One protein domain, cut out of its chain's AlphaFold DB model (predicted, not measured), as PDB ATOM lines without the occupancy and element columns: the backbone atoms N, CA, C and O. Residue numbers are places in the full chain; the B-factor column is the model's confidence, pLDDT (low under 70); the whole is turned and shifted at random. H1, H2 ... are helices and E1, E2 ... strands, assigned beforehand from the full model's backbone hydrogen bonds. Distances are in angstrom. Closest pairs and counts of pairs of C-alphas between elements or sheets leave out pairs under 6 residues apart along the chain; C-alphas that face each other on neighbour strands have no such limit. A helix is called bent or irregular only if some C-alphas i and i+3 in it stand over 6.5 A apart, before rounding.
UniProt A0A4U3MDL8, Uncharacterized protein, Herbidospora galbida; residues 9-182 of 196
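What this domain is: This is residues 9 to 182 of the 196 residues of an uncharacterized protein of Herbidospora galbida (UniProt A0A4U3MDL8). A four-stranded sheet lies between two helices, with H3 along one face and H5 across the other, and bent H4 folds round H5. At one end are helix H2 and a long link, residues 74 to 93, while the small strand pair E1 and E6 is separate from the four-stranded sheet, with E1 packed on H3. The printed part has 174 residues, in the order E1 E2 H1 E3 E4 H2 H3 E5 E6 H4 H5; the class is mixed, helices and strands. The antiparallel sheet runs E3 E4 E2 E5; the whole is compact, with a radius of gyration of the C-alphas of 16.4 A and spans of 49 by 39 by 30 A.

How they stand to each other: The sheet holds E3, residues 49 to 53, E4, 57 to 61, E2, 21 to 26, and E5, 117 to 122. E3 and E4 form a hairpin, with N 51 and O 59 2.9 A apart; N 24 and O 58 are 2.8 A apart between E2 and E4, and N 23 and O 121 2.8 A between E2 and E5. H3, residues 94 to 114, is on the sheet at a height of 11.1 A and runs along the strands, at 15 degrees to E2 on the local plane. H5, residues 166 to 182, is on the opposite face at 9.5 A and runs across the strands, at 75 degrees to E5 on the local plane: three layers, helices on both faces of a sheet. H1, residues 32 to 40, only grazes the sheet and touches H3 at a shallow tilt of 12 degrees, opposite ways, closest at the C-alphas of Ile 38 and Ala 111, 5.4 A. E2, H1, E3 and E4, H2 H3, E5 are split strand-helix-strand units, each with another strand between its two, and right-handed crossovers; H2, residues 66 to 73, touches H3, about perpendicular at 80 degrees, closest at the C-alphas of Leu 70 and Arg 96, 6.1 A. E1, residues 12 to 14, and E6, 131 to 133, are antiparallel, with N 132 and O 13 2.8 A apart. H4, residues 135 to 161, was assigned as one helix by its hydrogen bonds but is bent, C-alphas 142 and 145 being 7.3 A apart; H4b, 145 to 161, is irregular, with C-alphas 146 and 149 6.6 A apart, and touches H5 at a steep tilt of 51 degrees, closest at the C-alphas of Leu 155 and Thr 168, 6.1 A. H4a, residues 135 to 142, only just touches H5, with 3 pairs of C-alphas within 8 A, closest at those of Val 141 and Ala 178, 5.7 A. Each O i to N i+4 pair is within hydrogen-bond range in H1, H2, H3, H4a and H5, and 9 of 13 in H4b.

Where its parts are: E1 begins at C-alpha 12, (-42.942, -39.468, -45.229), and H5 ends at C-alpha 182, (-38.195, -52.075, -33.752). From first to last C-alpha H3 measures 30.6 A, H4b 24.6 A, H5 24.4 A and E2 16.6 A.

The domain as a whole: The C-alphas of Gly 79 and Ala 160 are the two farthest apart, 53.9 A. The printed part has no cut, and the link from H2 to H3, 20 residues, is long. Residue 128 has a pLDDT under 70; the mean of the printed part is 93.9.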
ATOM      1  N   PHE A   9     -34.326 -40.215 -41.528       97.75
ATOM      2  CA  PHE A   9     -35.201 -40.554 -40.408       97.75
ATOM      3  C   PHE A   9     -36.329 -39.528 -40.300       97.75
ATOM      4  O   PHE A   9     -36.086 -38.327 -40.360       97.75
ATOM      5  N   GLY A  10     -37.567 -39.991 -40.139       95.56
ATOM      6  CA  GLY A  10     -38.729 -39.113 -40.159       95.56
ATOM      7  C   GLY A  10     -39.283 -38.820 -41.554       95.56
ATOM      8  O   GLY A  10     -40.205 -38.020 -41.639       95.56
ATOM      9  N   ALA A  11     -38.769 -39.447 -42.623       96.25
ATOM     10  CA  ALA A  11     -39.298 -39.308 -43.984       96.25
ATOM     11  C   ALA A  11     -40.755 -39.787 -44.108       96.25
ATOM     12  O   ALA A  11     -41.150 -40.752 -43.448       96.25
ATOM     13  N   GLY A  12     -41.531 -39.158 -44.992       92.06
ATOM     14  CA  GLY A  12     -42.942 -39.468 -45.229       92.06
ATOM     15  C   GLY A  12     -43.871 -38.289 -44.972       92.06
ATOM     16  O   GLY A  12     -43.464 -37.128 -45.040       92.06
ATOM     17  N   GLU A  13     -45.125 -38.580 -44.658       90.81
ATOM     18  CA  GLU A  13     -46.145 -37.558 -44.469       90.81
ATOM     19  C   GLU A  13     -46.247 -37.180 -42.989       90.81
ATOM     20  O   GLU A  13     -46.846 -37.891 -42.177       90.81
ATOM     21  N   ALA A  14     -45.590 -36.084 -42.611       85.75
ATOM     22  CA  ALA A  14     -45.689 -35.570 -41.252       85.75
ATOM     23  C   ALA A  14     -46.987 -34.790 -41.084       85.75
ATOM     24  O   ALA A  14     -47.310 -33.919 -41.897       85.75
ATOM     25  N   LYS A  15     -47.691 -35.080 -39.991       82.12
ATOM     26  CA  LYS A  15     -48.703 -34.185 -39.458       82.12
ATOM     27  C   LYS A  15     -47.986 -33.178 -38.583       82.12
ATOM     28  O   LYS A  15     -47.253 -33.543 -37.666       82.12
ATOM     29  N   TYR A  16     -48.159 -31.917 -38.926       82.81
ATOM     30  CA  TYR A  16     -47.609 -30.812 -38.167       82.81
ATOM     31  C   TYR A  16     -48.722 -30.214 -37.315       82.81
ATOM     32  O   TYR A  16     -49.877 -30.229 -37.728       82.81
ATOM     33  N   TYR A  17     -48.377 -29.693 -36.141       75.19
ATOM     34  CA  TYR A  17     -49.294 -28.874 -35.350       75.19
ATOM     35  C   TYR A  17     -48.819 -27.423 -35.325       75.19
ATOM     36  O   TYR A  17     -49.530 -26.535 -35.789       75.19
ATOM     37  N   MET A  18     -47.580 -27.167 -34.885       82.69
ATOM     38  CA  MET A  18     -47.074 -25.791 -34.751       82.69
ATOM     39  C   MET A  18     -45.834 -25.456 -35.583       82.69
ATOM     40  O   MET A  18     -45.732 -24.319 -36.044       82.69
ATOM     41  N   TRP A  19     -44.906 -26.393 -35.771       89.75
ATOM     42  CA  TRP A  19     -43.607 -26.130 -36.398       89.75
ATOM     43  C   TRP A  19     -43.047 -27.379 -37.086       89.75
ATOM     44  O   TRP A  19     -43.527 -28.493 -36.877       89.75
ATOM     45  N   ALA A  20     -42.029 -27.183 -37.918       94.12
ATOM     46  CA  ALA A  20     -41.244 -28.238 -38.539       94.12
ATOM     47  C   ALA A  20     -39.756 -27.971 -38.333       94.12
ATOM     48  O   ALA A  20     -39.318 -26.827 -38.406       94.12
ATOM     49  N   GLU A  21     -38.977 -29.033 -38.145       95.31
ATOM     50  CA  GLU A  21     -37.522 -28.959 -38.014       95.31
ATOM     51  C   GLU A  21     -36.868 -30.137 -38.724       95.31
ATOM     52  O   GLU A  21     -37.284 -31.295 -38.580       95.31
ATOM     53  N   VAL A  22     -35.828 -29.828 -39.492       97.75
ATOM     54  CA  VAL A  22     -35.038 -30.791 -40.249       97.75
ATOM     55  C   VAL A  22     -33.562 -30.569 -39.949       97.75
ATOM     56  O   VAL A  22     -33.026 -29.473 -40.082       97.75
ATOM     57  N   HIS A  23     -32.892 -31.648 -39.574       98.38
ATOM     58  CA  HIS A  23     -31.457 -31.715 -39.361       98.38
ATOM     59  C   HIS A  23     -30.809 -32.472 -40.506       98.38
ATOM     60  O   HIS A  23     -31.280 -33.541 -40.903       98.38
ATOM     61  N   VAL A  24     -29.689 -31.953 -40.993       98.56
ATOM     62  CA  VAL A  24     -28.888 -32.577 -42.043       98.56
ATOM     63  C   VAL A  24     -27.447 -32.634 -41.581       98.56
ATOM     64  O   VAL A  24     -26.853 -31.618 -41.217       98.56
ATOM     65  N   ARG A  25     -26.866 -33.829 -41.607       98.25
ATOM     66  CA  ARG A  25     -25.442 -34.020 -41.363       98.25
ATOM     67  C   ARG A  25     -24.759 -34.485 -42.630       98.25
ATOM     68  O   ARG A  25     -25.142 -35.496 -43.213       98.25
ATOM     69  N   PHE A  26     -23.723 -33.763 -43.021       98.44
ATOM     70  CA  PHE A  26     -22.945 -34.028 -44.223       98.44
ATOM     71  C   PHE A  26     -21.740 -34.927 -43.920       98.44
ATOM     72  O   PHE A  26     -21.173 -34.875 -42.825       98.44
ATOM     73  N   GLU A  27     -21.316 -35.736 -44.894       97.31
ATOM     74  CA  GLU A  27     -20.128 -36.599 -44.762       97.31
ATOM     75  C   GLU A  27     -18.855 -35.767 -44.528       97.31
ATOM     76  O   GLU A  27     -17.981 -36.120 -43.731       97.31
ATOM     77  N   ARG A  28     -18.789 -34.594 -45.162       96.75
ATOM     78  CA  ARG A  28     -17.742 -33.581 -44.990       96.75
ATOM     79  C   ARG A  28     -18.357 -32.207 -44.767       96.75
ATOM     80  O   ARG A  28     -19.533 -32.000 -45.030       96.75
ATOM     81  N   GLU A  29     -17.550 -31.262 -44.306       97.94
ATOM     82  CA  GLU A  29     -17.985 -29.870 -44.187       97.94
ATOM     83  C   GLU A  29     -18.289 -29.291 -45.579       97.94
ATOM     84  O   GLU A  29     -17.433 -29.371 -46.474       97.94
ATOM     85  N   PRO A  30     -19.499 -28.742 -45.800       98.12
ATOM     86  CA  PRO A  30     -19.787 -28.001 -47.016       98.12
ATOM     87  C   PRO A  30     -19.000 -26.687 -47.028       98.12
ATOM     88  O   PRO A  30     -18.942 -25.976 -46.024       98.12
ATOM     89  N   SER A  31     -18.428 -26.347 -48.180       98.06
ATOM     90  CA  SER A  31     -17.839 -25.030 -48.446       98.06
ATOM     91  C   SER A  31     -18.887 -23.919 -48.366       98.06
ATOM     92  O   SER A  31     -20.081 -24.175 -48.515       98.06
ATOM     93  N   SER A  32     -18.450 -22.669 -48.211       97.12
ATOM     94  CA  SER A  32     -19.345 -21.502 -48.181       97.12
ATOM     95  C   SER A  32     -20.262 -21.413 -49.407       97.12
ATOM     96  O   SER A  32     -21.446 -21.128 -49.257       97.12
ATOM     97  N   TYR A  33     -19.749 -21.725 -50.603       98.12
ATOM     98  CA  TYR A  33     -20.552 -21.779 -51.829       98.12
ATOM     99  C   TYR A  33     -21.642 -22.858 -51.757       98.12
ATOM    100  O   TYR A  33     -22.797 -22.598 -52.084       98.12
ATOM    101  N   GLN A  34     -21.291 -24.060 -51.287       98.50
ATOM    102  CA  GLN A  34     -22.258 -25.146 -51.122       98.50
ATOM    103  C   GLN A  34     -23.317 -24.792 -50.069       98.50
ATOM    104  O   GLN A  34     -24.493 -25.034 -50.313       98.50
ATOM    105  N   ARG A  35     -22.924 -24.188 -48.937       98.38
ATOM    106  CA  ARG A  35     -23.866 -23.730 -47.903       98.38
ATOM    107  C   ARG A  35     -24.871 -22.736 -48.473       98.38
ATOM    108  O   ARG A  35     -26.064 -22.995 -48.402       98.38
ATOM    109  N   ALA A  36     -24.392 -21.688 -49.145       98.00
ATOM    110  CA  ALA A  36     -25.254 -20.687 -49.768       98.00
ATOM    111  C   ALA A  36     -26.229 -21.302 -50.791       98.00
ATOM    112  O   ALA A  36     -27.412 -20.967 -50.799       98.00
ATOM    113  N   ALA A  37     -25.761 -22.242 -51.620       98.25
ATOM    114  CA  ALA A  37     -26.619 -22.952 -52.566       98.25
ATOM    115  C   ALA A  37     -27.711 -23.767 -51.848       98.25
ATOM    116  O   ALA A  37     -28.887 -23.655 -52.194       98.25
ATOM    117  N   ILE A  38     -27.340 -24.537 -50.820       98.44
ATOM    118  CA  ILE A  38     -28.265 -25.355 -50.022       98.44
ATOM    119  C   ILE A  38     -29.316 -24.476 -49.335       98.44
ATOM    120  O   ILE A  38     -30.506 -24.774 -49.425       98.44
ATOM    121  N   GLU A  39     -28.899 -23.378 -48.708       97.81
ATOM    122  CA  GLU A  39     -29.785 -22.430 -48.022       97.81
ATOM    123  C   GLU A  39     -30.775 -21.769 -48.980       97.81
ATOM    124  O   GLU A  39     -31.975 -21.770 -48.721       97.81
ATOM    125  N   SER A  40     -30.293 -21.272 -50.123       97.25
ATOM    126  CA  SER A  40     -31.133 -20.578 -51.110       97.25
ATOM    127  C   SER A  40     -32.243 -21.457 -51.698       97.25
ATOM    128  O   SER A  40     -33.259 -20.948 -52.166       97.25
ATOM    129  N   SER A  41     -32.052 -22.777 -51.655       97.31
ATOM    130  CA  SER A  41     -33.010 -23.778 -52.133       97.31
ATOM    131  C   SER A  41     -33.905 -24.357 -51.029       97.31
ATOM    132  O   SER A  41     -34.798 -25.151 -51.329       97.31
ATOM    133  N   CYS A  42     -33.675 -23.988 -49.763       98.00
ATOM    134  CA  CYS A  42     -34.462 -24.463 -48.628       98.00
ATOM    135  C   CYS A  42     -35.946 -24.092 -48.820       98.00
ATOM    136  O   CYS A  42     -36.230 -22.962 -49.228       98.00
ATOM    137  N   PRO A  43     -36.915 -24.987 -48.545       97.50
ATOM    138  CA  PRO A  43     -38.330 -24.651 -48.653       97.50
ATOM    139  C   PRO A  43     -38.666 -23.413 -47.821       97.50
ATOM    140  O   PRO A  43     -38.323 -23.361 -46.645       97.50
ATOM    141  N   GLY A  44     -39.368 -22.443 -48.415       96.56
ATOM    142  CA  GLY A  44     -39.690 -21.160 -47.774       96.56
ATOM    143  C   GLY A  44     -40.174 -21.273 -46.320       96.56
ATOM    144  O   GLY A  44     -39.634 -20.574 -45.468       96.56
ATOM    145  N   PRO A  45     -41.105 -22.191 -45.986       96.19
ATOM    146  CA  PRO A  45     -41.560 -22.364 -44.607       96.19
ATOM    147  C   PRO A  45     -40.493 -22.819 -43.596       96.19
ATOM    148  O   PRO A  45     -40.757 -22.730 -42.410       96.19
ATOM    149  N   LEU A  46     -39.324 -23.312 -44.023       96.81
ATOM    150  CA  LEU A  46     -38.188 -23.691 -43.164       96.81
ATOM    151  C   LEU A  46     -37.071 -22.635 -43.134       96.81
ATOM    152  O   LEU A  46     -36.033 -22.870 -42.522       96.81
ATOM    153  N   GLN A  47     -37.236 -21.498 -43.816       94.81
ATOM    154  CA  GLN A  47     -36.198 -20.462 -43.882       94.81
ATOM    155  C   GLN A  47     -36.187 -19.521 -42.668       94.81
ATOM    156  O   GLN A  47     -35.268 -18.714 -42.545       94.81
ATOM    157  N   ASP A  48     -37.166 -19.621 -41.762       91.56
ATOM    158  CA  ASP A  48     -37.234 -18.772 -40.563       91.56
ATOM    159  C   ASP A  48     -36.045 -19.002 -39.622       91.56
ATOM    160  O   ASP A  48     -35.629 -18.103 -38.890       91.56
ATOM    161  N   THR A  49     -35.483 -20.210 -39.616       94.81
ATOM    162  CA  THR A  49     -34.252 -20.520 -38.894       94.81
ATOM    163  C   THR A  49     -33.384 -21.432 -39.739       94.81
ATOM    164  O   THR A  49     -33.807 -22.514 -40.132       94.81
ATOM    165  N   ILE A  50     -32.153 -20.994 -39.984       96.88
ATOM    166  CA  ILE A  50     -31.101 -21.758 -40.648       96.88
ATOM    167  C   ILE A  50     -29.856 -21.617 -39.779       96.88
ATOM    168  O   ILE A  50     -29.359 -20.508 -39.584       96.88
ATOM    169  N   ASP A  51     -29.360 -22.730 -39.251       97.00
ATOM    170  CA  ASP A  51     -28.206 -22.740 -38.357       97.00
ATOM    171  C   ASP A  51     -27.186 -23.804 -38.772       97.00
ATOM    172  O   ASP A  51     -27.466 -25.009 -38.789       97.00
ATOM    173  N   TRP A  52     -25.976 -23.344 -39.091       96.38
ATOM    174  CA  TRP A  52     -24.826 -24.201 -39.345       96.38
ATOM    175  C   TRP A  52     -24.028 -24.392 -38.060       96.38
ATOM    176  O   TRP A  52     -23.285 -23.508 -37.634       96.38
ATOM    177  N   ALA A  53     -24.095 -25.596 -37.501       87.62
ATOM    178  CA  ALA A  53     -23.331 -25.984 -36.324       87.62
ATOM    179  C   ALA A  53     -22.252 -27.020 -36.664       87.62
ATOM    180  O   ALA A  53     -22.332 -27.752 -37.650       87.62
ATOM    181  N   ASP A  54     -21.222 -27.104 -35.819       78.88
ATOM    182  CA  ASP A  54     -20.229 -28.188 -35.830       78.88
ATOM    183  C   ASP A  54     -19.603 -28.490 -37.220       78.88
ATOM    184  O   ASP A  54     -19.233 -29.632 -37.510       78.88
ATOM    185  N   GLY A  55     -19.525 -27.482 -38.104       88.75
ATOM    186  CA  GLY A  55     -18.985 -27.521 -39.475       88.75
ATOM    187  C   GLY A  55     -19.786 -28.356 -40.489       88.75
ATOM    188  O   GLY A  55     -19.960 -27.962 -41.642       88.75
ATOM    189  N   ARG A  56     -20.296 -29.520 -40.079       95.75
ATOM    190  CA  ARG A  56     -20.996 -30.495 -40.938       95.75
ATOM    191  C   ARG A  56     -22.476 -30.650 -40.611       95.75
ATOM    192  O   ARG A  56     -23.114 -31.523 -41.193       95.75
ATOM    193  N   GLN A  57     -22.997 -29.893 -39.650       97.69
ATOM    194  CA  GLN A  57     -24.388 -29.967 -39.225       97.69
ATOM    195  C   GLN A  57     -25.143 -28.737 -39.718       97.69
ATOM    196  O   GLN A  57     -24.712 -27.608 -39.502       97.69
ATOM    197  N   LEU A  58     -26.291 -28.978 -40.331       98.31
ATOM    198  CA  LEU A  58     -27.302 -27.977 -40.616       98.31
ATOM    199  C   LEU A  58     -28.558 -28.324 -39.819       98.31
ATOM    200  O   LEU A  58     -28.960 -29.490 -39.767       98.31
ATOM    201  N   MET A  59     -29.169 -27.315 -39.216       97.62
ATOM    202  CA  MET A  59     -30.539 -27.351 -38.731       97.62
ATOM    203  C   MET A  59     -31.323 -26.271 -39.469       97.62
ATOM    204  O   MET A  59     -30.857 -25.137 -39.589       97.62
ATOM    205  N   VAL A  60     -32.492 -26.637 -39.982       97.75
ATOM    206  CA  VAL A  60     -33.482 -25.684 -40.482       97.75
ATOM    207  C   VAL A  60     -34.805 -25.905 -39.771       97.75
ATOM    208  O   VAL A  60     -35.190 -27.049 -39.513       97.75
ATOM    209  N   ALA A  61     -35.512 -24.824 -39.472       96.25
ATOM    210  CA  ALA A  61     -36.801 -24.891 -38.812       96.25
ATOM    211  C   ALA A  61     -37.741 -23.794 -39.304       96.25
ATOM    212  O   ALA A  61     -37.321 -22.702 -39.696       96.25
ATOM    213  N   SER A  62     -39.032 -24.096 -39.266       94.94
ATOM    214  CA  SER A  62     -40.063 -23.080 -39.409       94.94
ATOM    215  C   SER A  62     -40.188 -22.256 -38.134       94.94
ATOM    216  O   SER A  62     -39.872 -22.723 -37.039       94.94
ATOM    217  N   GLY A  63     -40.774 -21.069 -38.248       90.31
ATOM    218  CA  GLY A  63     -41.372 -20.385 -37.116       90.31
ATOM    219  C   GLY A  63     -42.588 -21.137 -36.568       90.31
ATOM    220  O   GLY A  63     -42.976 -22.213 -37.038       90.31
ATOM    221  N   LEU A  64     -43.213 -20.532 -35.558       87.38
ATOM    222  CA  LEU A  64     -44.515 -20.969 -35.061       87.38
ATOM    223  C   LEU A  64     -45.602 -20.711 -36.115       87.38
ATOM    224  O   LEU A  64     -45.468 -19.818 -36.951       87.38
ATOM    225  N   PHE A  65     -46.711 -21.447 -36.029       88.12
ATOM    226  CA  PHE A  65     -47.845 -21.357 -36.960       88.12
ATOM    227  C   PHE A  65     -47.511 -21.808 -38.392       88.12
ATOM    228  O   PHE A  65     -47.910 -21.164 -39.371       88.12
ATOM    229  N   LEU A  66     -46.826 -22.950 -38.525       93.31
ATOM    230  CA  LEU A  66     -46.426 -23.523 -39.814       93.31
ATOM    231  C   LEU A  66     -47.568 -23.573 -40.840       93.31
ATOM    232  O   LEU A  66     -47.364 -23.170 -41.981       93.31
ATOM    233  N   HIS A  67     -48.778 -23.991 -40.461       94.31
ATOM    234  CA  HIS A  67     -49.907 -24.083 -41.399       94.31
ATOM    235  C   HIS A  67     -50.229 -22.751 -42.091       94.31
ATOM    236  O   HIS A  67     -50.510 -22.734 -43.289       94.31
ATOM    237  N   GLY A  68     -50.095 -21.619 -41.394       94.56
ATOM    238  CA  GLY A  68     -50.235 -20.303 -42.017       94.56
ATOM    239  C   GLY A  68     -49.148 -20.034 -43.065       94.56
ATOM    240  O   GLY A  68     -49.430 -19.471 -44.122       94.56
ATOM    241  N   ALA A  69     -47.909 -20.462 -42.807       95.00
ATOM    242  CA  ALA A  69     -46.823 -20.383 -43.782       95.00
ATOM    243  C   ALA A  69     -47.063 -21.315 -44.984       95.00
ATOM    244  O   ALA A  69     -46.848 -20.898 -46.122       95.00
ATOM    245  N   LEU A  70     -47.587 -22.526 -44.764       96.12
ATOM    246  CA  LEU A  70     -47.925 -23.467 -45.838       96.12
ATOM    247  C   LEU A  70     -49.025 -22.926 -46.754       96.12
ATOM    248  O   LEU A  70     -48.891 -23.002 -47.976       96.12
ATOM    249  N   ALA A  71     -50.076 -22.334 -46.180       96.12
ATOM    250  CA  ALA A  71     -51.160 -21.710 -46.938       96.12
ATOM    251  C   ALA A  71     -50.671 -20.555 -47.828       96.12
ATOM    252  O   ALA A  71     -51.176 -20.367 -48.933       96.12
ATOM    253  N   ARG A  72     -49.648 -19.810 -47.394       95.50
ATOM    254  CA  ARG A  72     -49.023 -18.765 -48.220       95.50
ATOM    255  C   ARG A  72     -48.080 -19.325 -49.284       95.50
ATOM    256  O   ARG A  72     -48.008 -18.771 -50.374       95.50
ATOM    257  N   ALA A  73     -47.344 -20.388 -48.964       96.44
ATOM    258  CA  ALA A  73     -46.269 -20.898 -49.811       96.44
ATOM    259  C   ALA A  73     -46.750 -21.815 -50.946       96.44
ATOM    260  O   ALA A  73     -46.145 -21.831 -52.018       96.44
ATOM    261  N   TYR A  74     -47.817 -22.586 -50.734       97.00
ATOM    262  CA  TYR A  74     -48.252 -23.622 -51.674       97.00
ATOM    263  C   TYR A  74     -49.724 -23.468 -52.013       97.00
ATOM    264  O   TYR A  74     -50.508 -23.371 -51.081       97.00
ATOM    265  N   PRO A  75     -50.144 -23.520 -53.286       96.38
ATOM    266  CA  PRO A  75     -51.563 -23.514 -53.626       96.38
ATOM    267  C   PRO A  75     -52.226 -24.845 -53.246       96.38
ATOM    268  O   PRO A  75     -51.654 -25.919 -53.470       96.38
ATOM    269  N   ALA A  76     -53.451 -24.767 -52.728       97.06
ATOM    270  CA  ALA A  76     -54.303 -25.933 -52.514       97.06
ATOM    271  C   ALA A  76     -54.726 -26.581 -53.844       97.06
ATOM    272  O   ALA A  76     -54.840 -25.912 -54.877       97.06
ATOM    273  N   LYS A  77     -54.963 -27.898 -53.828       97.00
ATOM    274  CA  LYS A  77     -55.673 -28.591 -54.913       97.00
ATOM    275  C   LYS A  77     -57.173 -28.223 -54.861       97.00
ATOM    276  O   LYS A  77     -57.692 -27.975 -53.778       97.00
ATOM    277  N   PRO A  78     -57.889 -28.203 -56.001       96.38
ATOM    278  CA  PRO A  78     -59.333 -27.966 -55.998       96.38
ATOM    279  C   PRO A  78     -60.080 -28.968 -55.106       96.38
ATOM    280  O   PRO A  78     -59.884 -30.174 -55.255       96.38
ATOM    281  N   GLY A  79     -60.947 -28.466 -54.222       95.00
ATOM    282  CA  GLY A  79     -61.748 -29.283 -53.301       95.00
ATOM    283  C   GLY A  79     -61.019 -29.744 -52.034       95.00
ATOM    284  O   GLY A  79     -61.563 -30.565 -51.302       95.00
ATOM    285  N   ASP A  80     -59.808 -29.246 -51.788       96.38
ATOM    286  CA  ASP A  80     -59.056 -29.458 -50.552       96.38
ATOM    287  C   ASP A  80     -58.773 -28.094 -49.924       96.38
ATOM    288  O   ASP A  80     -57.871 -27.370 -50.346       96.38
ATOM    289  N   ASP A  81     -59.617 -27.717 -48.972       95.94
ATOM    290  CA  ASP A  81     -59.660 -26.367 -48.428       95.94
ATOM    291  C   ASP A  81     -58.913 -26.267 -47.095       95.94
ATOM    292  O   ASP A  81     -58.845 -27.212 -46.306       95.94
ATOM    293  N   ASP A  82     -58.355 -25.084 -46.838       95.81
ATOM    294  CA  ASP A  82     -57.847 -24.750 -45.512       95.81
ATOM    295  C   ASP A  82     -59.043 -24.647 -44.542       95.81
ATOM    296  O   ASP A  82     -60.115 -24.169 -44.923       95.81
ATOM    297  N   TYR A  83     -58.880 -25.057 -43.285       94.62
ATOM    298  CA  TYR A  83     -59.974 -25.057 -42.310       94.62
ATOM    299  C   TYR A  83     -59.529 -24.598 -40.920       94.62
ATOM    300  O   TYR A  83     -58.350 -24.636 -40.568       94.62
ATOM    301  N   LEU A  84     -60.494 -24.139 -40.122       94.75
ATOM    302  CA  LEU A  84     -60.312 -23.917 -38.690       94.75
ATOM    303  C   LEU A  84     -60.782 -25.167 -37.950       94.75
ATOM    304  O   LEU A  84     -61.915 -25.604 -38.151       94.75
ATOM    305  N   GLY A  85     -59.907 -25.755 -37.140       89.31
ATOM    306  CA  GLY A  85     -60.260 -26.879 -36.283       89.31
ATOM    307  C   GLY A  85     -61.136 -26.446 -35.108       89.31
ATOM    308  O   GLY A  85     -61.184 -25.270 -34.743       89.31
ATOM    309  N   ASP A  86     -61.797 -27.417 -34.477       89.12
ATOM    310  CA  ASP A  86     -62.608 -27.199 -33.265       89.12
ATOM    311  C   ASP A  86     -61.769 -26.709 -32.068       89.12
ATOM    312  O   ASP A  86     -62.290 -26.158 -31.099       89.12
ATOM    313  N   ASP A  87     -60.453 -26.890 -32.146       87.19
ATOM    314  CA  ASP A  87     -59.446 -26.379 -31.220       87.19
ATOM    315  C   ASP A  87     -59.068 -24.905 -31.476       87.19
ATOM    316  O   ASP A  87     -58.230 -24.347 -30.766       87.19
ATOM    317  N   GLY A  88     -59.677 -24.268 -32.480       87.62
ATOM    318  CA  GLY A  88     -59.425 -22.886 -32.877       87.62
ATOM    319  C   GLY A  88     -58.158 -22.687 -33.710       87.62
ATOM    320  O   GLY A  88     -57.818 -21.542 -34.016       87.62
ATOM    321  N   TRP A  89     -57.459 -23.760 -34.091       87.81
ATOM    322  CA  TRP A  89     -56.240 -23.673 -34.890       87.81
ATOM    323  C   TRP A  89     -56.534 -23.655 -36.386       87.81
ATOM    324  O   TRP A  89     -57.480 -24.269 -36.874       87.81
ATOM    325  N   PHE A  90     -55.695 -22.932 -37.126       91.88
ATOM    326  CA  PHE A  90     -55.738 -22.919 -38.581       91.88
ATOM    327  C   PHE A  90     -54.937 -24.085 -39.151       91.88
ATOM    328  O   PHE A  90     -53.731 -24.188 -38.916       91.88
ATOM    329  N   TYR A  91     -55.601 -24.900 -39.962       93.12
ATOM    330  CA  TYR A  91     -55.032 -26.044 -40.650       93.12
ATOM    331  C   TYR A  91     -55.021 -25.795 -42.152       93.12
ATOM    332  O   TYR A  91     -56.052 -25.616 -42.797       93.12
ATOM    333  N   ALA A  92     -53.816 -25.789 -42.712       94.62
ATOM    334  CA  ALA A  92     -53.626 -25.781 -44.154       94.62
ATOM    335  C   ALA A  92     -54.208 -27.053 -44.783       94.62
ATOM    336  O   ALA A  92     -54.047 -28.143 -44.228       94.62
ATOM    337  N   ALA A  93     -54.784 -26.898 -45.972       95.75
ATOM    338  CA  ALA A  93     -55.236 -27.968 -46.844       95.75
ATOM    339  C   ALA A  93     -54.179 -29.076 -46.957       95.75
ATOM    340  O   ALA A  93     -52.972 -28.807 -47.059       95.75
ATOM    341  N   HIS A  94     -54.627 -30.328 -46.965       94.62
ATOM    342  CA  HIS A  94     -53.744 -31.492 -46.889       94.62
ATOM    343  C   HIS A  94     -52.734 -31.522 -48.047       94.62
ATOM    344  O   HIS A  94     -51.543 -31.748 -47.848       94.62
ATOM    345  N   SER A  95     -53.157 -31.152 -49.250       96.69
ATOM    346  CA  SER A  95     -52.316 -31.044 -50.442       96.69
ATOM    347  C   SER A  95     -51.184 -30.026 -50.322       96.69
ATOM    348  O   SER A  95     -50.166 -30.163 -51.004       96.69
ATOM    349  N   ARG A  96     -51.312 -29.009 -49.463       96.81
ATOM    350  CA  ARG A  96     -50.213 -28.078 -49.166       96.81
ATOM    351  C   ARG A  96     -49.183 -28.735 -48.254       96.81
ATOM    352  O   ARG A  96     -47.987 -28.550 -48.471       96.81
ATOM    353  N   VAL A  97     -49.635 -29.541 -47.295       94.75
ATOM    354  CA  VAL A  97     -48.768 -30.357 -46.433       94.75
ATOM    355  C   VAL A  97     -48.025 -31.410 -47.263       94.75
ATOM    356  O   VAL A  97     -46.805 -31.515 -47.155       94.75
ATOM    357  N   GLU A  98     -48.708 -32.119 -48.168       95.12
ATOM    358  CA  GLU A  98     -48.084 -33.060 -49.116       95.12
ATOM    359  C   GLU A  98     -46.985 -32.386 -49.956       95.12
ATOM    360  O   GLU A  98     -45.875 -32.913 -50.099       95.12
ATOM    361  N   ARG A  99     -47.274 -31.195 -50.504       96.44
ATOM    362  CA  ARG A  99     -46.304 -30.408 -51.284       96.44
ATOM    363  C   ARG A  99     -45.111 -29.988 -50.441       96.44
ATOM    364  O   ARG A  99     -43.988 -30.057 -50.928       96.44
ATOM    365  N   PHE A 100     -45.336 -29.583 -49.195       96.94
ATOM    366  CA  PHE A 100     -44.261 -29.220 -48.280       96.94
ATOM    367  C   PHE A 100     -43.360 -30.416 -47.952       96.94
ATOM    368  O   PHE A 100     -42.143 -30.309 -48.080       96.94
ATOM    369  N   ASN A 101     -43.943 -31.575 -47.634       96.25
ATOM    370  CA  ASN A 101     -43.200 -32.823 -47.427       96.25
ATOM    371  C   ASN A 101     -42.341 -33.171 -48.658       96.25
ATOM    372  O   ASN A 101     -41.144 -33.431 -48.534       96.25
ATOM    373  N   SER A 102     -42.924 -33.080 -49.856       96.31
ATOM    374  CA  SER A 102     -42.220 -33.331 -51.122       96.31
ATOM    375  C   SER A 102     -41.106 -32.310 -51.397       96.31
ATOM    376  O   SER A 102     -40.057 -32.655 -51.945       96.31
ATOM    377  N   ALA A 103     -41.312 -31.048 -51.008       97.75
ATOM    378  CA  ALA A 103     -40.313 -29.992 -51.137       97.75
ATOM    379  C   ALA A 103     -39.113 -30.229 -50.209       97.75
ATOM    380  O   ALA A 103     -37.982 -30.008 -50.635       97.75
ATOM    381  N   ILE A 104     -39.334 -30.732 -48.987       98.19
ATOM    382  CA  ILE A 104     -38.253 -31.147 -48.081       98.19
ATOM    383  C   ILE A 104     -37.434 -32.269 -48.721       98.19
ATOM    384  O   ILE A 104     -36.214 -32.161 -48.793       98.19
ATOM    385  N   GLU A 105     -38.081 -33.323 -49.219       97.44
ATOM    386  CA  GLU A 105     -37.378 -34.449 -49.849       97.44
ATOM    387  C   GLU A 105     -36.566 -34.010 -51.079       97.44
ATOM    388  O   GLU A 105     -35.402 -34.389 -51.224       97.44
ATOM    389  N   SER A 106     -37.141 -33.144 -51.918       97.81
ATOM    390  CA  SER A 106     -36.459 -32.581 -53.092       97.81
ATOM    391  C   SER A 106     -35.263 -31.708 -52.698       97.81
ATOM    392  O   SER A 106     -34.197 -31.802 -53.304       97.81
ATOM    393  N   TRP A 107     -35.416 -30.886 -51.660       98.62
ATOM    394  CA  TRP A 107     -34.340 -30.059 -51.120       98.62
ATOM    395  C   TRP A 107     -33.199 -30.902 -50.543       98.62
ATOM    396  O   TRP A 107     -32.033 -30.615 -50.804       98.62
ATOM    397  N   LEU A 108     -33.506 -31.978 -49.815       98.69
ATOM    398  CA  LEU A 108     -32.482 -32.870 -49.271       98.69
ATOM    399  C   LEU A 108     -31.710 -33.599 -50.383       98.69
ATOM    400  O   LEU A 108     -30.493 -33.759 -50.277       98.69
ATOM    401  N   ALA A 109     -32.384 -34.000 -51.467       98.25
ATOM    402  CA  ALA A 109     -31.716 -34.545 -52.650       98.25
ATOM    403  C   ALA A 109     -30.776 -33.508 -53.292       98.25
ATOM    404  O   ALA A 109     -29.600 -33.796 -53.507       98.25
ATOM    405  N   TYR A 110     -31.253 -32.275 -53.491       98.38
ATOM    406  CA  TYR A 110     -30.438 -31.170 -54.006       98.38
ATOM    407  C   TYR A 110     -29.227 -30.860 -53.112       98.38
ATOM    408  O   TYR A 110     -28.121 -30.607 -53.602       98.38
ATOM    409  N   ALA A 111     -29.409 -30.906 -51.790       98.56
ATOM    410  CA  ALA A 111     -28.330 -30.705 -50.836       98.56
ATOM    411  C   ALA A 111     -27.265 -31.801 -50.945       98.56
ATOM    412  O   ALA A 111     -26.073 -31.490 -50.930       98.56
ATOM    413  N   ASN A 112     -27.686 -33.056 -51.122       98.56
ATOM    414  CA  ASN A 112     -26.793 -34.193 -51.328       98.56
ATOM    415  C   ASN A 112     -25.976 -34.091 -52.623       98.56
ATOM    416  O   ASN A 112     -24.793 -34.433 -52.620       98.56
ATOM    417  N   ASP A 113     -26.571 -33.575 -53.698       98.25
ATOM    418  CA  ASP A 113     -25.861 -33.338 -54.962       98.25
ATOM    419  C   ASP A 113     -24.753 -32.285 -54.808       98.25
ATOM    420  O   ASP A 113     -23.707 -32.369 -55.453       98.25
ATOM    421  N   HIS A 114     -24.945 -31.308 -53.915       98.12
ATOM    422  CA  HIS A 114     -23.927 -30.305 -53.612       98.12
ATOM    423  C   HIS A 114     -22.862 -30.849 -52.672       98.12
ATOM    424  O   HIS A 114     -21.672 -30.692 -52.938       98.12
ATOM    425  N   CYS A 115     -23.256 -31.459 -51.559       98.44
ATOM    426  CA  CYS A 115     -22.358 -32.058 -50.585       98.44
ATOM    427  C   CYS A 115     -22.987 -33.354 -50.061       98.44
ATOM    428  O   CYS A 115     -24.097 -33.280 -49.540       98.44
ATOM    429  N   PRO A 116     -22.293 -34.508 -50.123       98.31
ATOM    430  CA  PRO A 116     -22.873 -35.779 -49.704       98.31
ATOM    431  C   PRO A 116     -23.458 -35.720 -48.291       98.31
ATOM    432  O   PRO A 116     -22.781 -35.315 -47.334       98.31
ATOM    433  N   VAL A 117     -24.725 -36.107 -48.173       98.69
ATOM    434  CA  VAL A 117     -25.453 -36.178 -46.907       98.69
ATOM    435  C   VAL A 117     -25.194 -37.542 -46.281       98.69
ATOM    436  O   VAL A 117     -25.458 -38.581 -46.876       98.69
ATOM    437  N   MET A 118     -24.703 -37.539 -45.045       98.12
ATOM    438  CA  MET A 118     -24.510 -38.756 -44.258       98.12
ATOM    439  C   MET A 118     -25.846 -39.259 -43.705       98.12
ATOM    440  O   MET A 118     -26.139 -40.453 -43.753       98.12
ATOM    441  N   VAL A 119     -26.646 -38.348 -43.144       98.56
ATOM    442  CA  VAL A 119     -27.978 -38.636 -42.604       98.56
ATOM    443  C   VAL A 119     -28.800 -37.353 -42.504       98.56
ATOM    444  O   VAL A 119     -28.277 -36.293 -42.156       98.56
ATOM    445  N   ALA A 120     -30.096 -37.474 -42.766       98.69
ATOM    446  CA  ALA A 120     -31.095 -36.464 -42.462       98.69
ATOM    447  C   ALA A 120     -32.063 -36.975 -41.387       98.69
ATOM    448  O   ALA A 120     -32.317 -38.177 -41.251       98.69
ATOM    449  N   TYR A 121     -32.624 -36.047 -40.628       98.19
ATOM    450  CA  TYR A 121     -33.595 -36.312 -39.579       98.19
ATOM    451  C   TYR A 121     -34.632 -35.201 -39.571       98.19
ATOM    452  O   TYR A 121     -34.279 -34.031 -39.469       98.19
ATOM    453  N   ARG A 122     -35.906 -35.563 -39.630       96.56
ATOM    454  CA  ARG A 122     -37.006 -34.648 -39.353       96.56
ATOM    455  C   ARG A 122     -37.608 -35.014 -38.014       96.56
ATOM    456  O   ARG A 122     -37.944 -36.180 -37.796       96.56
ATOM    457  N   GLN A 123     -37.762 -34.027 -37.140       90.50
ATOM    458  CA  GLN A 123     -38.432 -34.258 -35.872       90.50
ATOM    459  C   GLN A 123     -39.911 -34.573 -36.099       90.50
ATOM    460  O   GLN A 123     -40.585 -33.951 -36.915       90.50
ATOM    461  N   GLU A 124     -40.399 -35.567 -35.364       83.81
ATOM    462  CA  GLU A 124     -41.821 -35.863 -35.286       83.81
ATOM    463  C   GLU A 124     -42.428 -35.124 -34.099       83.81
ATOM    464  O   GLU A 124     -41.842 -35.090 -33.012       83.81
ATOM    465  N   ASP A 125     -43.627 -34.598 -34.308       76.25
ATOM    466  CA  ASP A 125     -44.496 -34.122 -33.250       76.25
ATOM    467  C   ASP A 125     -45.574 -35.190 -32.985       76.25
ATOM    468  O   ASP A 125     -46.496 -35.400 -33.776       76.25
ATOM    469  N   GLY A 126     -45.407 -35.936 -31.889       70.94
ATOM    470  CA  GLY A 126     -46.328 -37.010 -31.512       70.94
ATOM    471  C   GLY A 126     -47.711 -36.500 -31.105       70.94
ATOM    472  O   GLY A 126     -48.699 -37.201 -31.326       70.94
ATOM    473  N   ASP A 127     -47.790 -35.273 -30.592       72.19
ATOM    474  CA  ASP A 127     -49.043 -34.645 -30.168       72.19
ATOM    475  C   ASP A 127     -49.869 -34.186 -31.385       72.19
ATOM    476  O   ASP A 127     -51.087 -34.057 -31.307       72.19
ATOM    477  N   SER A 128     -49.223 -34.059 -32.551       68.94
ATOM    478  CA  SER A 128     -49.851 -33.765 -33.851       68.94
ATOM    479  C   SER A 128     -50.422 -34.994 -34.572       68.94
ATOM    480  O   SER A 128     -50.823 -34.915 -35.733       68.94
ATOM    481  N   GLY A 129     -50.401 -36.171 -33.943       73.94
ATOM    482  CA  GLY A 129     -50.716 -37.435 -34.616       73.94
ATOM    483  C   GLY A 129     -49.547 -38.023 -35.416       73.94
ATOM    484  O   GLY A 129     -49.748 -38.990 -36.156       73.94
ATOM    485  N   GLY A 130     -48.339 -37.480 -35.239       85.38
ATOM    486  CA  GLY A 130     -47.092 -38.085 -35.683       85.38
ATOM    487  C   GLY A 130     -46.830 -38.024 -37.187       85.38
ATOM    488  O   GLY A 130     -47.329 -37.170 -37.917       85.38
ATOM    489  N   THR A 131     -45.987 -38.935 -37.664       87.75
ATOM    490  CA  THR A 131     -45.632 -39.047 -39.089       87.75
ATOM    491  C   THR A 131     -46.069 -40.392 -39.659       87.75
ATOM    492  O   THR A 131     -45.711 -41.451 -39.138       87.75
ATOM    493  N   GLN A 132     -46.787 -40.367 -40.784       91.06
ATOM    494  CA  GLN A 132     -46.955 -41.550 -41.619       91.06
ATOM    495  C   GLN A 132     -45.657 -41.785 -42.394       91.06
ATOM    496  O   GLN A 132     -45.397 -41.178 -43.433       91.06
ATOM    497  N   PHE A 133     -44.811 -42.653 -41.845       93.31
ATOM    498  CA  PHE A 133     -43.486 -42.908 -42.395       93.31
ATOM    499  C   PHE A 133     -43.533 -43.552 -43.787       93.31
ATOM    500  O   PHE A 133     -44.332 -44.452 -44.040       93.31
ATOM    501  N   SER A 134     -42.642 -43.102 -44.675       94.88
ATOM    502  CA  SER A 134     -42.462 -43.672 -46.015       94.88
ATOM    503  C   SER A 134     -41.432 -44.810 -46.029       94.88
ATOM    504  O   SER A 134     -40.689 -45.018 -45.066       94.88
ATOM    505  N   ARG A 135     -41.308 -45.503 -47.172       96.06
ATOM    506  CA  ARG A 135     -40.252 -46.509 -47.412       96.06
ATOM    507  C   ARG A 135     -38.841 -45.967 -47.187       96.06
ATOM    508  O   ARG A 135     -37.953 -46.720 -46.795       96.06
ATOM    509  N   TRP A 136     -38.633 -44.666 -47.398       97.00
ATOM    510  CA  TRP A 136     -37.339 -44.038 -47.151       97.00
ATOM    511  C   TRP A 136     -36.990 -44.102 -45.663       97.00
ATOM    512  O   TRP A 136     -35.880 -44.502 -45.305       97.00
ATOM    513  N   HIS A 137     -37.944 -43.822 -44.774       96.31
ATOM    514  CA  HIS A 137     -37.734 -43.980 -43.337       96.31
ATOM    515  C   HIS A 137     -37.441 -45.437 -42.966       96.31
ATOM    516  O   HIS A 137     -36.471 -45.707 -42.256       96.31
ATOM    517  N   GLU A 138     -38.246 -46.376 -43.464       95.75
ATOM    518  CA  GLU A 138     -38.091 -47.807 -43.180       95.75
ATOM    519  C   GLU A 138     -36.708 -48.314 -43.598       95.75
ATOM    520  O   GLU A 138     -35.996 -48.925 -42.797       95.75
ATOM    521  N   TRP A 139     -36.273 -47.977 -44.813       96.31
ATOM    522  CA  TRP A 139     -34.924 -48.272 -45.275       96.31
ATOM    523  C   TRP A 139     -33.868 -47.590 -44.397       96.31
ATOM    524  O   TRP A 139     -32.900 -48.237 -44.005       96.31
ATOM    525  N   SER A 140     -34.065 -46.334 -43.997       97.31
ATOM    526  CA  SER A 140     -33.114 -45.596 -43.148       97.31
ATOM    527  C   SER A 140     -32.889 -46.269 -41.796       97.31
ATOM    528  O   SER A 140     -31.755 -46.338 -41.322       97.31
ATOM    529  N   VAL A 141     -33.935 -46.855 -41.205       96.62
ATOM    530  CA  VAL A 141     -33.823 -47.639 -39.966       96.62
ATOM    531  C   VAL A 141     -32.886 -48.839 -40.147       96.62
ATOM    532  O   VAL A 141     -32.098 -49.133 -39.244       96.62
ATOM    533  N   THR A 142     -32.896 -49.496 -41.311       95.69
ATOM    534  CA  THR A 142     -31.968 -50.608 -41.611       95.69
ATOM    535  C   THR A 142     -30.513 -50.154 -41.722       95.69
ATOM    536  O   THR A 142     -29.603 -50.946 -41.490       95.69
ATOM    537  N   GLN A 143     -30.281 -48.875 -42.027       96.69
ATOM    538  CA  GLN A 143     -28.944 -48.296 -42.164       96.69
ATOM    539  C   GLN A 143     -28.330 -47.890 -40.821       96.69
ATOM    540  O   GLN A 143     -27.133 -47.607 -40.767       96.69
ATOM    541  N   LEU A 144     -29.108 -47.886 -39.730       95.62
ATOM    542  CA  LEU A 144     -28.639 -47.430 -38.424       95.62
ATOM    543  C   LEU A 144     -27.338 -48.113 -37.960       95.62
ATOM    544  O   LEU A 144     -26.438 -47.378 -37.568       95.62
ATOM    545  N   PRO A 145     -27.162 -49.452 -38.038       95.44
ATOM    546  CA  PRO A 145     -25.915 -50.093 -37.609       95.44
ATOM    547  C   PRO A 145     -24.669 -49.541 -38.307       95.44
ATOM    548  O   PRO A 145     -23.632 -49.396 -37.671       95.44
ATOM    549  N   ARG A 146     -24.781 -49.184 -39.595       95.06
ATOM    550  CA  ARG A 146     -23.689 -48.564 -40.358       95.06
ATOM    551  C   ARG A 146     -23.396 -47.148 -39.867       95.06
ATOM    552  O   ARG A 146     -22.236 -46.781 -39.752       95.06
ATOM    553  N   LEU A 147     -24.439 -46.375 -39.561       96.44
ATOM    554  CA  LEU A 147     -24.311 -44.995 -39.084       96.44
ATOM    555  C   LEU A 147     -23.726 -44.900 -37.668       96.44
ATOM    556  O   LEU A 147     -23.163 -43.868 -37.317       96.44
ATOM    557  N   MET A 148     -23.858 -45.943 -36.841       95.88
ATOM    558  CA  MET A 148     -23.441 -45.879 -35.434       95.88
ATOM    559  C   MET A 148     -21.962 -45.525 -35.258       95.88
ATOM    560  O   MET A 148     -21.650 -44.772 -34.340       95.88
ATOM    561  N   ALA A 149     -21.079 -45.961 -36.161       94.50
ATOM    562  CA  ALA A 149     -19.659 -45.609 -36.104       94.50
ATOM    563  C   ALA A 149     -19.421 -44.084 -36.085       94.50
ATOM    564  O   ALA A 149     -18.537 -43.603 -35.377       94.50
ATOM    565  N   ASP A 150     -20.249 -43.321 -36.806       95.12
ATOM    566  CA  ASP A 150     -20.166 -41.860 -36.878       95.12
ATOM    567  C   ASP A 150     -21.034 -41.149 -35.827       95.12
ATOM    568  O   ASP A 150     -20.719 -40.032 -35.404       95.12
ATOM    569  N   LEU A 151     -22.138 -41.769 -35.394       95.31
ATOM    570  CA  LEU A 151     -23.091 -41.166 -34.453       95.31
ATOM    571  C   LEU A 151     -22.709 -41.380 -32.977       95.31
ATOM    572  O   LEU A 151     -22.979 -40.511 -32.144       95.31
ATOM    573  N   GLU A 152     -22.070 -42.498 -32.627       95.69
ATOM    574  CA  GLU A 152     -21.664 -42.805 -31.247       95.69
ATOM    575  C   GLU A 152     -20.710 -41.766 -30.642       95.69
ATOM    576  O   GLU A 152     -20.967 -41.331 -29.513       95.69
ATOM    577  N   PRO A 153     -19.672 -41.277 -31.355       95.00
ATOM    578  CA  PRO A 153     -18.790 -40.244 -30.815       95.00
ATOM    579  C   PRO A 153     -19.527 -38.948 -30.449       95.00
ATOM    580  O   PRO A 153     -19.162 -38.281 -29.479       95.00
ATOM    581  N   ILE A 154     -20.589 -38.601 -31.186       94.25
ATOM    582  CA  ILE A 154     -21.413 -37.411 -30.924       94.25
ATOM    583  C   ILE A 154     -22.141 -37.571 -29.584       94.25
ATOM    584  O   ILE A 154     -22.097 -36.675 -28.737       94.25
ATOM    585  N   LEU A 155     -22.757 -38.736 -29.354       93.00
ATOM    586  CA  LEU A 155     -23.422 -39.047 -28.088       93.00
ATOM    587  C   LEU A 155     -22.434 -39.094 -26.923       93.00
ATOM    588  O   LEU A 155     -22.696 -38.488 -25.883       93.00
ATOM    589  N   ALA A 156     -21.299 -39.772 -27.097       93.88
ATOM    590  CA  ALA A 156     -20.273 -39.898 -26.067       93.88
ATOM    591  C   ALA A 156     -19.751 -38.521 -25.629       93.88
ATOM    592  O   ALA A 156     -19.681 -38.234 -24.431       93.88
ATOM    593  N   LYS A 157     -19.475 -37.628 -26.590       92.88
ATOM    594  CA  LYS A 157     -19.064 -36.247 -26.312       92.88
ATOM    595  C   LYS A 157     -20.150 -35.467 -25.571       92.88
ATOM    596  O   LYS A 157     -19.835 -34.782 -24.598       92.88
ATOM    597  N   SER A 158     -21.413 -35.573 -25.989       92.50
ATOM    598  CA  SER A 158     -22.525 -34.906 -25.295       92.50
ATOM    599  C   SER A 158     -22.664 -35.376 -23.846       92.50
ATOM    600  O   SER A 158     -22.832 -34.553 -22.952       92.50
ATOM    601  N   ILE A 159     -22.535 -36.680 -23.586       92.06
ATOM    602  CA  ILE A 159     -22.590 -37.237 -22.227       92.06
ATOM    603  C   ILE A 159     -21.427 -36.708 -21.381       92.06
ATOM    604  O   ILE A 159     -21.649 -36.237 -20.266       92.06
ATOM    605  N   ALA A 160     -20.206 -36.739 -21.920       93.75
ATOM    606  CA  ALA A 160     -19.011 -36.289 -21.211       93.75
ATOM    607  C   ALA A 160     -19.049 -34.789 -20.870       93.75
ATOM    608  O   ALA A 160     -18.626 -34.385 -19.791       93.75
ATOM    609  N   THR A 161     -19.573 -33.962 -21.778       92.88
ATOM    610  CA  THR A 161     -19.587 -32.494 -21.638       92.88
ATOM    611  C   THR A 161     -20.883 -31.938 -21.054       92.88
ATOM    612  O   THR A 161     -20.934 -30.767 -20.691       92.88
ATOM    613  N   ARG A 162     -21.946 -32.752 -20.984       91.25
ATOM    614  CA  ARG A 162     -23.333 -32.336 -20.697       91.25
ATOM    615  C   ARG A 162     -23.870 -31.252 -21.638       91.25
ATOM    616  O   ARG A 162     -24.888 -30.633 -21.336       91.25
ATOM    617  N   GLN A 163     -23.221 -31.031 -22.779       89.12
ATOM    618  CA  GLN A 163     -23.671 -30.075 -23.782       89.12
ATOM    619  C   GLN A 163     -24.661 -30.734 -24.740       89.12
ATOM    620  O   GLN A 163     -24.503 -31.896 -25.133       89.12
ATOM    621  N   GLN A 164     -25.687 -29.978 -25.119       89.12
ATOM    622  CA  GLN A 164     -26.604 -30.344 -26.190       89.12
ATOM    623  C   GLN A 164     -26.284 -29.490 -27.413       89.12
ATOM    624  O   GLN A 164     -26.191 -28.272 -27.316       89.12
ATOM    625  N   THR A 165     -26.088 -30.154 -28.548       93.88
ATOM    626  CA  THR A 165     -25.889 -29.529 -29.860       93.88
ATOM    627  C   THR A 165     -26.946 -30.052 -30.826       93.88
ATOM    628  O   THR A 165     -27.551 -31.097 -30.558       93.88
ATOM    629  N   HIS A 166     -27.121 -29.402 -31.979       95.25
ATOM    630  CA  HIS A 166     -28.003 -29.894 -33.050       95.25
ATOM    631  C   HIS A 166     -27.683 -31.335 -33.444       95.25
ATOM    632  O   HIS A 166     -28.571 -32.179 -33.510       95.25
ATOM    633  N   ALA A 167     -26.393 -31.662 -33.578       94.94
ATOM    634  CA  ALA A 167     -25.961 -33.022 -33.877       94.94
ATOM    635  C   ALA A 167     -26.388 -34.021 -32.784       94.94
ATOM    636  O   ALA A 167     -26.825 -35.130 -33.086       94.94
ATOM    637  N   THR A 168     -26.312 -33.630 -31.509       94.56
ATOM    638  CA  THR A 168     -26.768 -34.475 -30.393       94.56
ATOM    639  C   THR A 168     -28.280 -34.677 -30.421       94.56
ATOM    640  O   THR A 168     -28.752 -35.802 -30.232       94.56
ATOM    641  N   HIS A 169     -29.040 -33.600 -30.631       95.19
ATOM    642  CA  HIS A 169     -30.501 -33.635 -30.715       95.19
ATOM    643  C   HIS A 169     -30.959 -34.562 -31.841       95.19
ATOM    644  O   HIS A 169     -31.703 -35.513 -31.596       95.19
ATOM    645  N   MET A 170     -30.384 -34.383 -33.031       96.69
ATOM    646  CA  MET A 170     -30.577 -35.254 -34.185       96.69
ATOM    647  C   MET A 170     -30.314 -36.727 -33.846       96.69
ATOM    648  O   MET A 170     -31.171 -37.577 -34.084       96.69
ATOM    649  N   VAL A 171     -29.154 -37.054 -33.261       96.50
ATOM    650  CA  VAL A 171     -28.811 -38.455 -32.960       96.50
ATOM    651  C   VAL A 171     -29.808 -39.060 -31.968       96.50
ATOM    652  O   VAL A 171     -30.268 -40.185 -32.162       96.50
ATOM    653  N   ARG A 172     -30.198 -38.330 -30.919       95.69
ATOM    654  CA  ARG A 172     -31.205 -38.810 -29.956       95.69
ATOM    655  C   ARG A 172     -32.559 -39.052 -30.622       95.69
ATOM    656  O   ARG A 172     -33.195 -40.069 -30.335       95.69
ATOM    657  N   GLY A 173     -32.966 -38.163 -31.526       95.44
ATOM    658  CA  GLY A 173     -34.169 -38.305 -32.342       95.44
ATOM    659  C   GLY A 173     -34.148 -39.566 -33.207       95.44
ATOM    660  O   GLY A 173     -35.059 -40.395 -33.117       95.44
ATOM    661  N   ILE A 174     -33.055 -39.782 -33.944       96.81
ATOM    662  CA  ILE A 174     -32.804 -40.994 -34.740       96.81
ATOM    663  C   ILE A 174     -32.934 -42.255 -33.871       96.81
ATOM    664  O   ILE A 174     -33.681 -43.176 -34.208       96.81
ATOM    665  N   MET A 175     -32.270 -42.284 -32.710       95.38
ATOM    666  CA  MET A 175     -32.320 -43.428 -31.793       95.38
ATOM    667  C   MET A 175     -33.718 -43.652 -31.203       95.38
ATOM    668  O   MET A 175     -34.102 -44.788 -30.919       95.38
ATOM    669  N   SER A 176     -34.499 -42.592 -30.991       93.56
ATOM    670  CA  SER A 176     -35.898 -42.695 -30.564       93.56
ATOM    671  C   SER A 176     -36.775 -43.322 -31.650       93.56
ATOM    672  O   SER A 176     -37.491 -44.291 -31.387       93.56
ATOM    673  N   MET A 177     -36.678 -42.835 -32.889       93.44
ATOM    674  CA  MET A 177     -37.430 -43.372 -34.028       93.44
ATOM    675  C   MET A 177     -37.085 -44.836 -34.307       93.44
ATOM    676  O   MET A 177     -37.981 -45.670 -34.422       93.44
ATOM    677  N   ALA A 178     -35.798 -45.183 -34.324       92.06
ATOM    678  CA  ALA A 178     -35.367 -46.554 -34.574       92.06
ATOM    679  C   ALA A 178     -35.852 -47.539 -33.496       92.06
ATOM    680  O   ALA A 178     -36.237 -48.666 -33.815       92.06
ATOM    681  N   ARG A 179     -35.883 -47.126 -32.220       91.62
ATOM    682  CA  ARG A 179     -36.458 -47.944 -31.137       91.62
ATOM    683  C   ARG A 179     -37.951 -48.193 -31.347       91.62
ATOM    684  O   ARG A 179     -38.389 -49.332 -31.201       91.62
ATOM    685  N   ARG A 180     -38.714 -47.166 -31.734       89.00
ATOM    686  CA  ARG A 180     -40.150 -47.297 -32.030       89.00
ATOM    687  C   ARG A 180     -40.411 -48.209 -33.229       89.00
ATOM    688  O   ARG A 180     -41.267 -49.084 -33.143       89.00
ATOM    689  N   ALA A 181     -39.622 -48.081 -34.296       87.88
ATOM    690  CA  ALA A 181     -39.715 -48.958 -35.463       87.88
ATOM    691  C   ALA A 181     -39.467 -50.434 -35.098       87.88
ATOM    692  O   ALA A 181     -40.229 -51.310 -35.504       87.88
ATOM    693  N   ARG A 182     -38.460 -50.715 -34.258       86.75
ATOM    694  CA  ARG A 182     -38.195 -52.075 -33.752       86.75
ATOM    695  C   ARG A 182     -39.333 -52.617 -32.892       86.75
ATOM    696  O   ARG A 182     -39.693 -53.778 -33.048       86.75
TER     697      ARG A 182